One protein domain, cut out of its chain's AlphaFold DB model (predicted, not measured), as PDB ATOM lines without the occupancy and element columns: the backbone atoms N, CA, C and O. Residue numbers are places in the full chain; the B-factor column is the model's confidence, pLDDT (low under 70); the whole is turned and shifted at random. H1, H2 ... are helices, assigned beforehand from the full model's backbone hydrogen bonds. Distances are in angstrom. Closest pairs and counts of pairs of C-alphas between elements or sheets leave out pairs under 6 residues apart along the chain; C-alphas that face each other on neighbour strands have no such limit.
ATOM      1  N   TYR A 489      38.574 -22.647 -31.144       54.38
ATOM      2  CA  TYR A 489      38.357 -23.140 -29.766       54.38
ATOM      3  C   TYR A 489      38.510 -22.089 -28.644       54.38
ATOM      4  O   TYR A 489      38.787 -22.430 -27.502       54.38
ATOM      5  N   ARG A 490      38.298 -20.798 -28.932       61.62
ATOM      6  CA  ARG A 490      38.676 -19.673 -28.036       61.62
ATOM      7  C   ARG A 490      37.594 -19.178 -27.074       61.62
ATOM      8  O   ARG A 490      37.752 -18.129 -26.445       61.62
ATOM      9  N   HIS A 491      36.466 -19.875 -26.993       71.06
ATOM     10  CA  HIS A 491      35.291 -19.358 -26.293       71.06
ATOM     11  C   HIS A 491      35.531 -19.214 -24.784       71.06
ATOM     12  O   HIS A 491      35.079 -18.243 -24.184       71.06
ATOM     13  N   GLU A 492      36.302 -20.109 -24.173       78.31
ATOM     14  CA  GLU A 492      36.500 -20.138 -22.721       78.31
ATOM     15  C   GLU A 492      37.379 -18.982 -22.197       78.31
ATOM     16  O   GLU A 492      37.066 -18.411 -21.151       78.31
ATOM     17  N   LEU A 493      38.433 -18.572 -22.919       84.81
ATOM     18  CA  LEU A 493      39.274 -17.436 -22.505       84.81
ATOM     19  C   LEU A 493      38.510 -16.104 -22.542       84.81
ATOM     20  O   LEU A 493      38.557 -15.348 -21.573       84.81
ATOM     21  N   ILE A 494      37.768 -15.829 -23.620       86.12
ATOM     22  CA  ILE A 494      36.957 -14.602 -23.736       86.12
ATOM     23  C   ILE A 494      35.881 -14.576 -22.642       86.12
ATOM     24  O   ILE A 494      35.671 -13.541 -22.008       86.12
ATOM     25  N   GLN A 495      35.238 -15.716 -22.354       87.50
ATOM     26  CA  GLN A 495      34.306 -15.820 -21.225       87.50
ATOM     27  C   GLN A 495      34.979 -15.436 -19.909       87.50
ATOM     28  O   GLN A 495      34.415 -14.655 -19.145       87.50
ATOM     29  N   GLY A 496      36.186 -15.950 -19.663       88.75
ATOM     30  CA  GLY A 496      36.984 -15.602 -18.491       88.75
ATOM     31  C   GLY A 496      37.269 -14.102 -18.394       88.75
ATOM     32  O   GLY A 496      37.108 -13.528 -17.319       88.75
ATOM     33  N   ILE A 497      37.632 -13.454 -19.507       90.56
ATOM     34  CA  ILE A 497      37.880 -12.002 -19.566       90.56
ATOM     35  C   ILE A 497      36.611 -11.228 -19.180       90.56
ATOM     36  O   ILE A 497      36.650 -10.382 -18.282       90.56
ATOM     37  N   VAL A 498      35.467 -11.548 -19.796       91.19
ATOM     38  CA  VAL A 498      34.189 -10.879 -19.499       91.19
ATOM     39  C   VAL A 498      33.784 -11.093 -18.041       91.19
ATOM     40  O   VAL A 498      33.425 -10.135 -17.355       91.19
ATOM     41  N   LEU A 499      33.873 -12.324 -17.532       90.81
ATOM     42  CA  LEU A 499      33.539 -12.637 -16.140       90.81
ATOM     43  C   LEU A 499      34.463 -11.921 -15.149       90.81
ATOM     44  O   LEU A 499      33.983 -11.427 -14.129       90.81
ATOM     45  N   ASN A 500      35.756 -11.792 -15.459       91.81
ATOM     46  CA  ASN A 500      36.686 -11.021 -14.640       91.81
ATOM     47  C   ASN A 500      36.309  -9.524 -14.629       91.81
ATOM     48  O   ASN A 500      36.283  -8.892 -13.570       91.81
ATOM     49  N   HIS A 501      35.925  -8.946 -15.771       92.50
ATOM     50  CA  HIS A 501      35.402  -7.577 -15.801       92.50
ATOM     51  C   HIS A 501      34.125  -7.420 -14.960       92.50
ATOM     52  O   HIS A 501      34.030  -6.465 -14.186       92.50
ATOM     53  N   VAL A 502      33.189  -8.375 -15.033       91.69
ATOM     54  CA  VAL A 502      31.964  -8.388 -14.212       91.69
ATOM     55  C   VAL A 502      32.287  -8.448 -12.717       91.69
ATOM     56  O   VAL A 502      31.750  -7.648 -11.950       91.69
ATOM     57  N   GLN A 503      33.181  -9.347 -12.297       90.94
ATOM     58  CA  GLN A 503      33.591  -9.506 -10.895       90.94
ATOM     59  C   GLN A 503      34.175  -8.211 -10.313       90.94
ATOM     60  O   GLN A 503      33.899  -7.862  -9.166       90.94
ATOM     61  N   HIS A 504      34.935  -7.474 -11.124       88.81
ATOM     62  CA  HIS A 504      35.580  -6.213 -10.747       88.81
ATOM     63  C   HIS A 504      34.742  -4.965 -11.084       88.81
ATOM     64  O   HIS A 504      35.279  -3.862 -11.123       88.81
ATOM     65  N   GLN A 505      33.434  -5.119 -11.334       90.56
ATOM     66  CA  GLN A 505      32.478  -4.030 -11.616       90.56
ATOM     67  C   GLN A 505      32.835  -3.144 -12.831       90.56
ATOM     68  O   GLN A 505      32.339  -2.025 -12.970       90.56
ATOM     69  N   ARG A 506      33.657  -3.656 -13.753       91.88
ATOM     70  CA  ARG A 506      34.037  -3.022 -15.028       91.88
ATOM     71  C   ARG A 506      33.020  -3.376 -16.114       91.88
ATOM     72  O   ARG A 506      33.306  -4.102 -17.061       91.88
ATOM     73  N   PHE A 507      31.770  -2.957 -15.915       93.06
ATOM     74  CA  PHE A 507      30.647  -3.427 -16.737       93.06
ATOM     75  C   PHE A 507      30.695  -2.940 -18.188       93.06
ATOM     76  O   PHE A 507      30.243  -3.658 -19.075       93.06
ATOM     77  N   ALA A 508      31.243  -1.751 -18.445       92.56
ATOM     78  CA  ALA A 508      31.359  -1.226 -19.805       92.56
ATOM     79  C   ALA A 508      32.360  -2.050 -20.628       92.56
ATOM     80  O   ALA A 508      32.074  -2.428 -21.761       92.56
ATOM     81  N   GLU A 509      33.499  -2.387 -20.026       91.44
ATOM     82  CA  GLU A 509      34.522  -3.257 -20.600       91.44
ATOM     83  C   GLU A 509      33.994  -4.682 -20.777       91.44
ATOM     84  O   GLU A 509      34.201  -5.284 -21.827       91.44
ATOM     85  N   ALA A 510      33.228  -5.189 -19.800       91.56
ATOM     86  CA  ALA A 510      32.549  -6.476 -19.920       91.56
ATOM     87  C   ALA A 510      31.614  -6.510 -21.136       91.56
ATOM     88  O   ALA A 510      31.680  -7.460 -21.906       91.56
ATOM     89  N   ILE A 511      30.775  -5.480 -21.331       91.50
ATOM     90  CA  ILE A 511      29.856  -5.381 -22.478       91.50
ATOM     91  C   ILE A 511      30.629  -5.264 -23.797       91.50
ATOM     92  O   ILE A 511      30.250  -5.898 -24.778       91.50
ATOM     93  N   ALA A 512      31.711  -4.480 -23.830       88.94
ATOM     94  CA  ALA A 512      32.526  -4.294 -25.030       88.94
ATOM     95  C   ALA A 512      33.273  -5.570 -25.455       88.94
ATOM     96  O   ALA A 512      33.482  -5.783 -26.646       88.94
ATOM     97  N   ALA A 513      33.646  -6.419 -24.496       87.00
ATOM     98  CA  ALA A 513      34.313  -7.696 -24.739       87.00
ATOM     99  C   ALA A 513      33.345  -8.847 -25.085       87.00
ATOM    100  O   ALA A 513      33.790  -9.975 -25.303       87.00
ATOM    101  N   ILE A 514      32.026  -8.602 -25.137       86.06
ATOM    102  CA  ILE A 514      31.052  -9.628 -25.525       86.06
ATOM    103  C   ILE A 514      31.202  -9.974 -27.006       86.06
ATOM    104  O   ILE A 514      30.974  -9.147 -27.886       86.06
ATOM    105  N   ASP A 515      31.446 -11.255 -27.262       78.94
ATOM    106  CA  ASP A 515      31.262 -11.890 -28.561       78.94
ATOM    107  C   ASP A 515      30.038 -12.816 -28.508       78.94
ATOM    108  O   ASP A 515      29.782 -13.493 -27.516       78.94
ATOM    109  N   PHE A 516      29.266 -12.888 -29.587       74.06
ATOM    110  CA  PHE A 516      28.125 -13.789 -29.680       74.06
ATOM    111  C   PHE A 516      28.509 -15.261 -29.471       74.06
ATOM    112  O   PHE A 516      27.723 -16.039 -28.926       74.06
ATOM    113  N   SER A 517      29.733 -15.623 -29.858       74.94
ATOM    114  CA  SER A 517      30.271 -16.974 -29.725       74.94
ATOM    115  C   SER A 517      30.344 -17.471 -28.271       74.94
ATOM    116  O   SER A 517      30.202 -18.665 -28.023       74.94
ATOM    117  N   ILE A 518      30.460 -16.562 -27.295       76.62
ATOM    118  CA  ILE A 518      30.573 -16.897 -25.868       76.62
ATOM    119  C   ILE A 518      29.249 -16.875 -25.098       76.62
ATOM    120  O   ILE A 518      29.203 -17.206 -23.913       76.62
ATOM    121  N   LEU A 519      28.158 -16.459 -25.742       74.50
ATOM    122  CA  LEU A 519      26.893 -16.209 -25.053       74.50
ATOM    123  C   LEU A 519      26.007 -17.446 -24.902       74.50
ATOM    124  O   LEU A 519      25.013 -17.364 -24.187       74.50
ATOM    125  N   ILE A 520      26.334 -18.572 -25.542       67.00
ATOM    126  CA  ILE A 520      25.496 -19.790 -25.601       67.00
ATOM    127  C   ILE A 520      26.028 -20.898 -24.657       67.00
ATOM    128  O   ILE A 520      25.482 -21.997 -24.609       67.00
ATOM    129  N   ASP A 521      27.078 -20.608 -23.883       67.12
ATOM    130  CA  ASP A 521      27.927 -21.609 -23.215       67.12
ATOM    131  C   ASP A 521      27.613 -21.828 -21.705       67.12
ATOM    132  O   ASP A 521      26.912 -21.009 -21.087       67.12
ATOM    133  N   PRO A 522      28.110 -22.910 -21.053       56.91
ATOM    134  CA  PRO A 522      27.659 -23.363 -19.735       56.91
ATOM    135  C   PRO A 522      28.066 -22.431 -18.591       56.91
ATOM    136  O   PRO A 522      27.449 -22.487 -17.528       56.91
ATOM    137  N   ASN A 523      29.040 -21.541 -18.805       62.62
ATOM    138  CA  ASN A 523      29.485 -20.563 -17.807       62.62
ATOM    139  C   ASN A 523      28.502 -19.395 -17.625       62.62
ATOM    140  O   ASN A 523      28.693 -18.561 -16.742       62.62
ATOM    141  N   ARG A 524      27.426 -19.341 -18.430       78.56
ATOM    142  CA  ARG A 524      26.306 -18.395 -18.285       78.56
ATOM    143  C   ARG A 524      26.760 -16.933 -18.155       78.56
ATOM    144  O   ARG A 524      26.205 -16.185 -17.350       78.56
ATOM    145  N   VAL A 525      27.731 -16.515 -18.973       86.19
ATOM    146  CA  VAL A 525      28.297 -15.149 -18.964       86.19
ATOM    147  C   VAL A 525      27.207 -14.082 -19.026       86.19
ATOM    148  O   VAL A 525      27.190 -13.152 -18.220       86.19
ATOM    149  N   LEU A 526      26.240 -14.266 -19.928       87.81
ATOM    150  CA  LEU A 526      25.108 -13.355 -20.072       87.81
ATOM    151  C   LEU A 526      24.271 -13.251 -18.790       87.81
ATOM    152  O   LEU A 526      23.797 -12.175 -18.439       87.81
ATOM    153  N   THR A 527      24.080 -14.361 -18.081       87.88
ATOM    154  CA  THR A 527      23.328 -14.389 -16.822       87.88
ATOM    155  C   THR A 527      24.086 -13.675 -15.715       87.88
ATOM    156  O   THR A 527      23.479 -12.872 -15.011       87.88
ATOM    157  N   ALA A 528      25.398 -13.904 -15.597       89.19
ATOM    158  CA  ALA A 528      26.236 -13.232 -14.608       89.19
ATOM    159  C   ALA A 528      26.248 -11.707 -14.812       89.19
ATOM    160  O   ALA A 528      26.004 -10.958 -13.868       89.19
ATOM    161  N   LEU A 529      26.449 -11.246 -16.052       91.19
ATOM    162  CA  LEU A 529      26.419  -9.820 -16.376       91.19
ATOM    163  C   LEU A 529      25.039  -9.205 -16.111       91.19
ATOM    164  O   LEU A 529      24.946  -8.160 -15.474       91.19
ATOM    165  N   TYR A 530      23.963  -9.865 -16.548       90.50
ATOM    166  CA  TYR A 530      22.601  -9.375 -16.337       90.50
ATOM    167  C   TYR A 530      22.260  -9.257 -14.843       90.50
ATOM    168  O   TYR A 530      21.739  -8.233 -14.408       90.50
ATOM    169  N   GLN A 531      22.615 -10.256 -14.027       90.56
ATOM    170  CA  GLN A 531      22.436 -10.196 -12.572       90.56
ATOM    171  C   GLN A 531      23.271  -9.079 -11.934       90.56
ATOM    172  O   GLN A 531      22.773  -8.354 -11.072       90.56
ATOM    173  N   ALA A 532      24.519  -8.893 -12.370       92.12
ATOM    174  CA  ALA A 532      25.366  -7.819 -11.862       92.12
ATOM    175  C   ALA A 532      24.797  -6.426 -12.192       92.12
ATOM    176  O   ALA A 532      24.785  -5.550 -11.327       92.12
ATOM    177  N   LEU A 533      24.237  -6.239 -13.393       92.94
ATOM    178  CA  LEU A 533      23.536  -5.007 -13.770       92.94
ATOM    179  C   LEU A 533      22.238  -4.801 -12.973       92.94
ATOM    180  O   LEU A 533      21.946  -3.676 -12.576       92.94
ATOM    181  N   GLN A 534      21.493  -5.864 -12.653       90.88
ATOM    182  CA  GLN A 534      20.338  -5.773 -11.749       90.88
ATOM    183  C   GLN A 534      20.742  -5.356 -10.328       90.88
ATOM    184  O   GLN A 534      20.062  -4.544  -9.702       90.88
ATOM    185  N   HIS A 535      21.862  -5.868  -9.814       91.62
ATOM    186  CA  HIS A 535      22.404  -5.414  -8.534       91.62
ATOM    187  C   HIS A 535      22.847  -3.949  -8.594       91.62
ATOM    188  O   HIS A 535      22.549  -3.187  -7.671       91.62
ATOM    189  N   LEU A 536      23.484  -3.530  -9.693       92.25
ATOM    190  CA  LEU A 536      23.834  -2.131  -9.922       92.25
ATOM    191  C   LEU A 536      22.582  -1.246  -9.981       92.25
ATOM    192  O   LEU A 536      22.601  -0.162  -9.413       92.25
ATOM    193  N   GLN A 537      21.474  -1.710 -10.567       92.69
ATOM    194  CA  GLN A 537      20.209  -0.963 -10.644       92.69
ATOM    195  C   GLN A 537      19.678  -0.545  -9.263       92.69
ATOM    196  O   GLN A 537      19.067   0.517  -9.140       92.69
ATOM    197  N   LEU A 538      19.927  -1.346  -8.221       91.75
ATOM    198  CA  LEU A 538      19.524  -1.030  -6.846       91.75
ATOM    199  C   LEU A 538      20.378   0.075  -6.210       91.75
ATOM    200  O   LEU A 538      19.907   0.766  -5.310       91.75
ATOM    201  N   GLN A 539      21.628   0.231  -6.652       91.94
ATOM    202  CA  GLN A 539      22.590   1.182  -6.086       91.94
ATOM    203  C   GLN A 539      22.710   2.462  -6.927       91.94
ATOM    204  O   GLN A 539      22.810   3.557  -6.381       91.94
ATOM    205  N   GLN A 540      22.711   2.317  -8.254       93.19
ATOM    206  CA  GLN A 540      22.987   3.346  -9.258       93.19
ATOM    207  C   GLN A 540      22.053   3.165 -10.475       93.19
ATOM    208  O   GLN A 540      22.475   2.679 -11.528       93.19
ATOM    209  N   PRO A 541      20.767   3.545 -10.358       92.44
ATOM    210  CA  PRO A 541      19.734   3.198 -11.338       92.44
ATOM    211  C   PRO A 541      19.940   3.834 -12.717       92.44
ATOM    212  O   PRO A 541      19.607   3.217 -13.726       92.44
ATOM    213  N   GLU A 542      20.481   5.053 -12.784       92.00
ATOM    214  CA  GLU A 542      20.732   5.735 -14.060       92.00
ATOM    215  C   GLU A 542      21.872   5.068 -14.836       92.00
ATOM    216  O   GLU A 542      21.729   4.773 -16.021       92.00
ATOM    217  N   GLN A 543      22.982   4.769 -14.156       92.38
ATOM    218  CA  GLN A 543      24.127   4.096 -14.768       92.38
ATOM    219  C   GLN A 543      23.763   2.676 -15.211       92.38
ATOM    220  O   GLN A 543      24.096   2.277 -16.326       92.38
ATOM    221  N   ALA A 544      23.048   1.933 -14.362       92.19
ATOM    222  CA  ALA A 544      22.563   0.603 -14.697       92.19
ATOM    223  C   ALA A 544      21.642   0.629 -15.918       92.19
ATOM    224  O   ALA A 544      21.818  -0.197 -16.805       92.19
ATOM    225  N   HIS A 545      20.741   1.610 -16.033       92.38
ATOM    226  CA  HIS A 545      19.889   1.740 -17.213       92.38
ATOM    227  C   HIS A 545      20.693   1.976 -18.500       92.38
ATOM    228  O   HIS A 545      20.408   1.344 -19.516       92.38
ATOM    229  N   VAL A 546      21.711   2.843 -18.464       95.00
ATOM    230  CA  VAL A 546      22.585   3.099 -19.625       95.00
ATOM    231  C   VAL A 546      23.339   1.835 -20.031       95.00
ATOM    232  O   VAL A 546      23.310   1.462 -21.200       95.00
ATOM    233  N   LEU A 547      23.971   1.151 -19.073       93.69
ATOM    234  CA  LEU A 547      24.703  -0.094 -19.326       93.69
ATOM    235  C   LEU A 547      23.775  -1.213 -19.810       93.69
ATOM    236  O   LEU A 547      24.140  -1.996 -20.682       93.69
ATOM    237  N   HIS A 548      22.554  -1.269 -19.284       93.19
ATOM    238  CA  HIS A 548      21.541  -2.233 -19.697       93.19
ATOM    239  C   HIS A 548      21.107  -2.021 -21.148       93.19
ATOM    240  O   HIS A 548      21.048  -2.975 -21.921       93.19
ATOM    241  N   GLN A 549      20.868  -0.769 -21.548       91.94
ATOM    242  CA  GLN A 549      20.576  -0.443 -22.945       91.94
ATOM    243  C   GLN A 549      21.767  -0.741 -23.856       91.94
ATOM    244  O   GLN A 549      21.589  -1.363 -24.896       91.94
ATOM    245  N   GLN A 550      22.986  -0.396 -23.431       93.25
ATOM    246  CA  GLN A 550      24.203  -0.738 -24.173       93.25
ATOM    247  C   GLN A 550      24.341  -2.249 -24.378       93.25
ATOM    248  O   GLN A 550      24.671  -2.684 -25.477       93.25
ATOM    249  N   LEU A 551      24.052  -3.060 -23.357       92.25
ATOM    250  CA  LEU A 551      24.042  -4.515 -23.483       92.25
ATOM    251  C   LEU A 551      23.013  -4.972 -24.524       92.25
ATOM    252  O   LEU A 551      23.361  -5.733 -25.423       92.25
ATOM    253  N   LEU A 552      21.763  -4.508 -24.433       91.38
ATOM    254  CA  LEU A 552      20.716  -4.885 -25.387       91.38
ATOM    255  C   LEU A 552      21.070  -4.474 -26.821       91.38
ATOM    256  O   LEU A 552      20.923  -5.286 -27.734       91.38
ATOM    257  N   ASP A 553      21.598  -3.267 -27.016       90.06
ATOM    258  CA  ASP A 553      22.028  -2.770 -28.321       90.06
ATOM    259  C   ASP A 553      23.172  -3.613 -28.895       90.06
ATOM    260  O   ASP A 553      23.128  -3.994 -30.069       90.06
ATOM    261  N   THR A 554      24.173  -3.963 -28.082       89.12
ATOM    262  CA  THR A 554      25.271  -4.853 -28.489       89.12
ATOM    263  C   THR A 554      24.730  -6.214 -28.916       89.12
ATOM    264  O   THR A 554      25.068  -6.704 -29.993       89.12
ATOM    265  N   LEU A 555      23.826  -6.800 -28.125       88.25
ATOM    266  CA  LEU A 555      23.217  -8.091 -28.436       88.25
ATOM    267  C   LEU A 555      22.377  -8.031 -29.715       88.25
ATOM    268  O   LEU A 555      22.413  -8.958 -30.514       88.25
ATOM    269  N   ILE A 556      21.638  -6.955 -29.969       86.25
ATOM    270  CA  ILE A 556      20.781  -6.834 -31.158       86.25
ATOM    271  C   ILE A 556      21.589  -6.545 -32.425       86.25
ATOM    272  O   ILE A 556      21.226  -7.020 -33.505       86.25
ATOM    273  N   ASN A 557      22.714  -5.842 -32.309       80.25
ATOM    274  CA  ASN A 557      23.492  -5.392 -33.463       80.25
ATOM    275  C   ASN A 557      24.716  -6.262 -33.783       80.25
ATOM    276  O   ASN A 557      25.221  -6.182 -34.902       80.25
ATOM    277  N   SER A 558      25.177  -7.124 -32.869       68.38
ATOM    278  CA  SER A 558      26.310  -8.031 -33.119       68.38
ATOM    279  C   SER A 558      26.068  -8.882 -34.373       68.38
ATOM    280  O   SER A 558      25.034  -9.538 -34.480       68.38
ATOM    281  N   SER A 559      26.972  -8.904 -35.349       56.62
ATOM    282  CA  SER A 559      26.820  -9.757 -36.533       56.62
ATOM    283  C   SER A 559      26.986 -11.232 -36.166       56.62
ATOM    284  O   SER A 559      27.979 -11.608 -35.553       56.62
ATOM    285  N   LEU A 560      26.048 -12.082 -36.595       47.84
ATOM    286  CA  LEU A 560      26.282 -13.523 -36.689       47.84
ATOM    287  C   LEU A 560      27.287 -13.741 -37.826       47.84
ATOM    288  O   LEU A 560      26.883 -13.944 -38.969       47.84
ATOM    289  N   THR A 561      28.587 -13.679 -37.558       35.84
ATOM    290  CA  THR A 561      29.560 -14.312 -38.451       35.84
ATOM    291  C   THR A 561      29.459 -15.812 -38.218       35.84
ATOM    292  O   THR A 561      30.285 -16.422 -37.551       35.84
ATOM    293  N   THR A 562      28.382 -16.422 -38.713       31.80
ATOM    294  CA  THR A 562      28.395 -17.858 -38.957       31.80
ATOM    295  C   THR A 562      29.457 -18.073 -40.019       31.80
ATOM    296  O   THR A 562      29.267 -17.641 -41.156       31.80
ATOM    297  N   GLY A 563      30.579 -18.686 -39.642       28.25
ATOM    298  CA  GLY A 563      31.471 -19.298 -40.611       28.25
ATOM    299  C   GLY A 563      30.634 -20.249 -41.455       28.25
ATOM    300  O   GLY A 563      30.177 -21.280 -40.972       28.25
ATOM    301  N   THR A 564      30.344 -19.848 -42.685       21.09
ATOM    302  CA  THR A 564      30.017 -20.783 -43.747       21.09
ATOM    303  C   THR A 564      31.330 -21.467 -44.108       21.09
ATOM    304  O   THR A 564      32.227 -20.771 -44.588       21.09
ATOM    305  N   PRO A 565      31.500 -22.774 -43.851       26.31
ATOM    306  CA  PRO A 565      32.479 -23.531 -44.602       26.31
ATOM    307  C   PRO A 565      31.960 -23.596 -46.042       26.31
ATOM    308  O   PRO A 565      30.854 -24.091 -46.273       26.31
ATOM    309  N   ASP A 566      32.714 -23.025 -46.976       29.47
ATOM    310  CA  ASP A 566      32.664 -23.486 -48.367       29.47
ATOM    311  C   ASP A 566      33.304 -24.878 -48.467       29.47
ATOM    312  O   ASP A 566      34.302 -25.124 -47.742       29.47
TER     313      ASP A 566
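What this domain is: This is residues 489 to 566 of the 566 residues of an uncharacterized protein of Pseudomonas sp. MF4836 (UniProt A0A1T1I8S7). Four roughly aligned helices make a small bundle, with H1 and H4 on opposite sides and H2 and H3 between them; the tail, residues 558 to 566, runs out past one end. The printed part has 78 residues, with H1, H2, H3, H4 in order and no named strand, all helix. It is compact, with a radius of gyration of the C-alphas of 13.1 A and spans of 49 by 22 by 18 A.

Where its parts are: Find C-alpha 541 at (19.734, 3.198, -11.338); H4, residues 541 to 557, runs 24.0 A from there. H3 is residues 525 to 539, 21.6 A; H2 is residues 507 to 512. H1, residues 491 to 503, begins at (35.291, -19.358, -26.293) and runs 18.4 A.

How they stand to each other: With residues 543 to 548 alone, H4 touches H3, a hairpin at a shallow tilt of 24 degrees; look at closest C-alphas 537 and 544, 4.9 A apart. H1 and H4 are apart. Every O i to N i+4 pair is within hydrogen-bond range in H1, H2 and H4, and 9 of 11 in H3.

The domain as a whole: The printed part has no cut. H2 to H3 is a long link. Residues 489 to 490, 520 to 523 and 558 to 566 have pLDDT under 70.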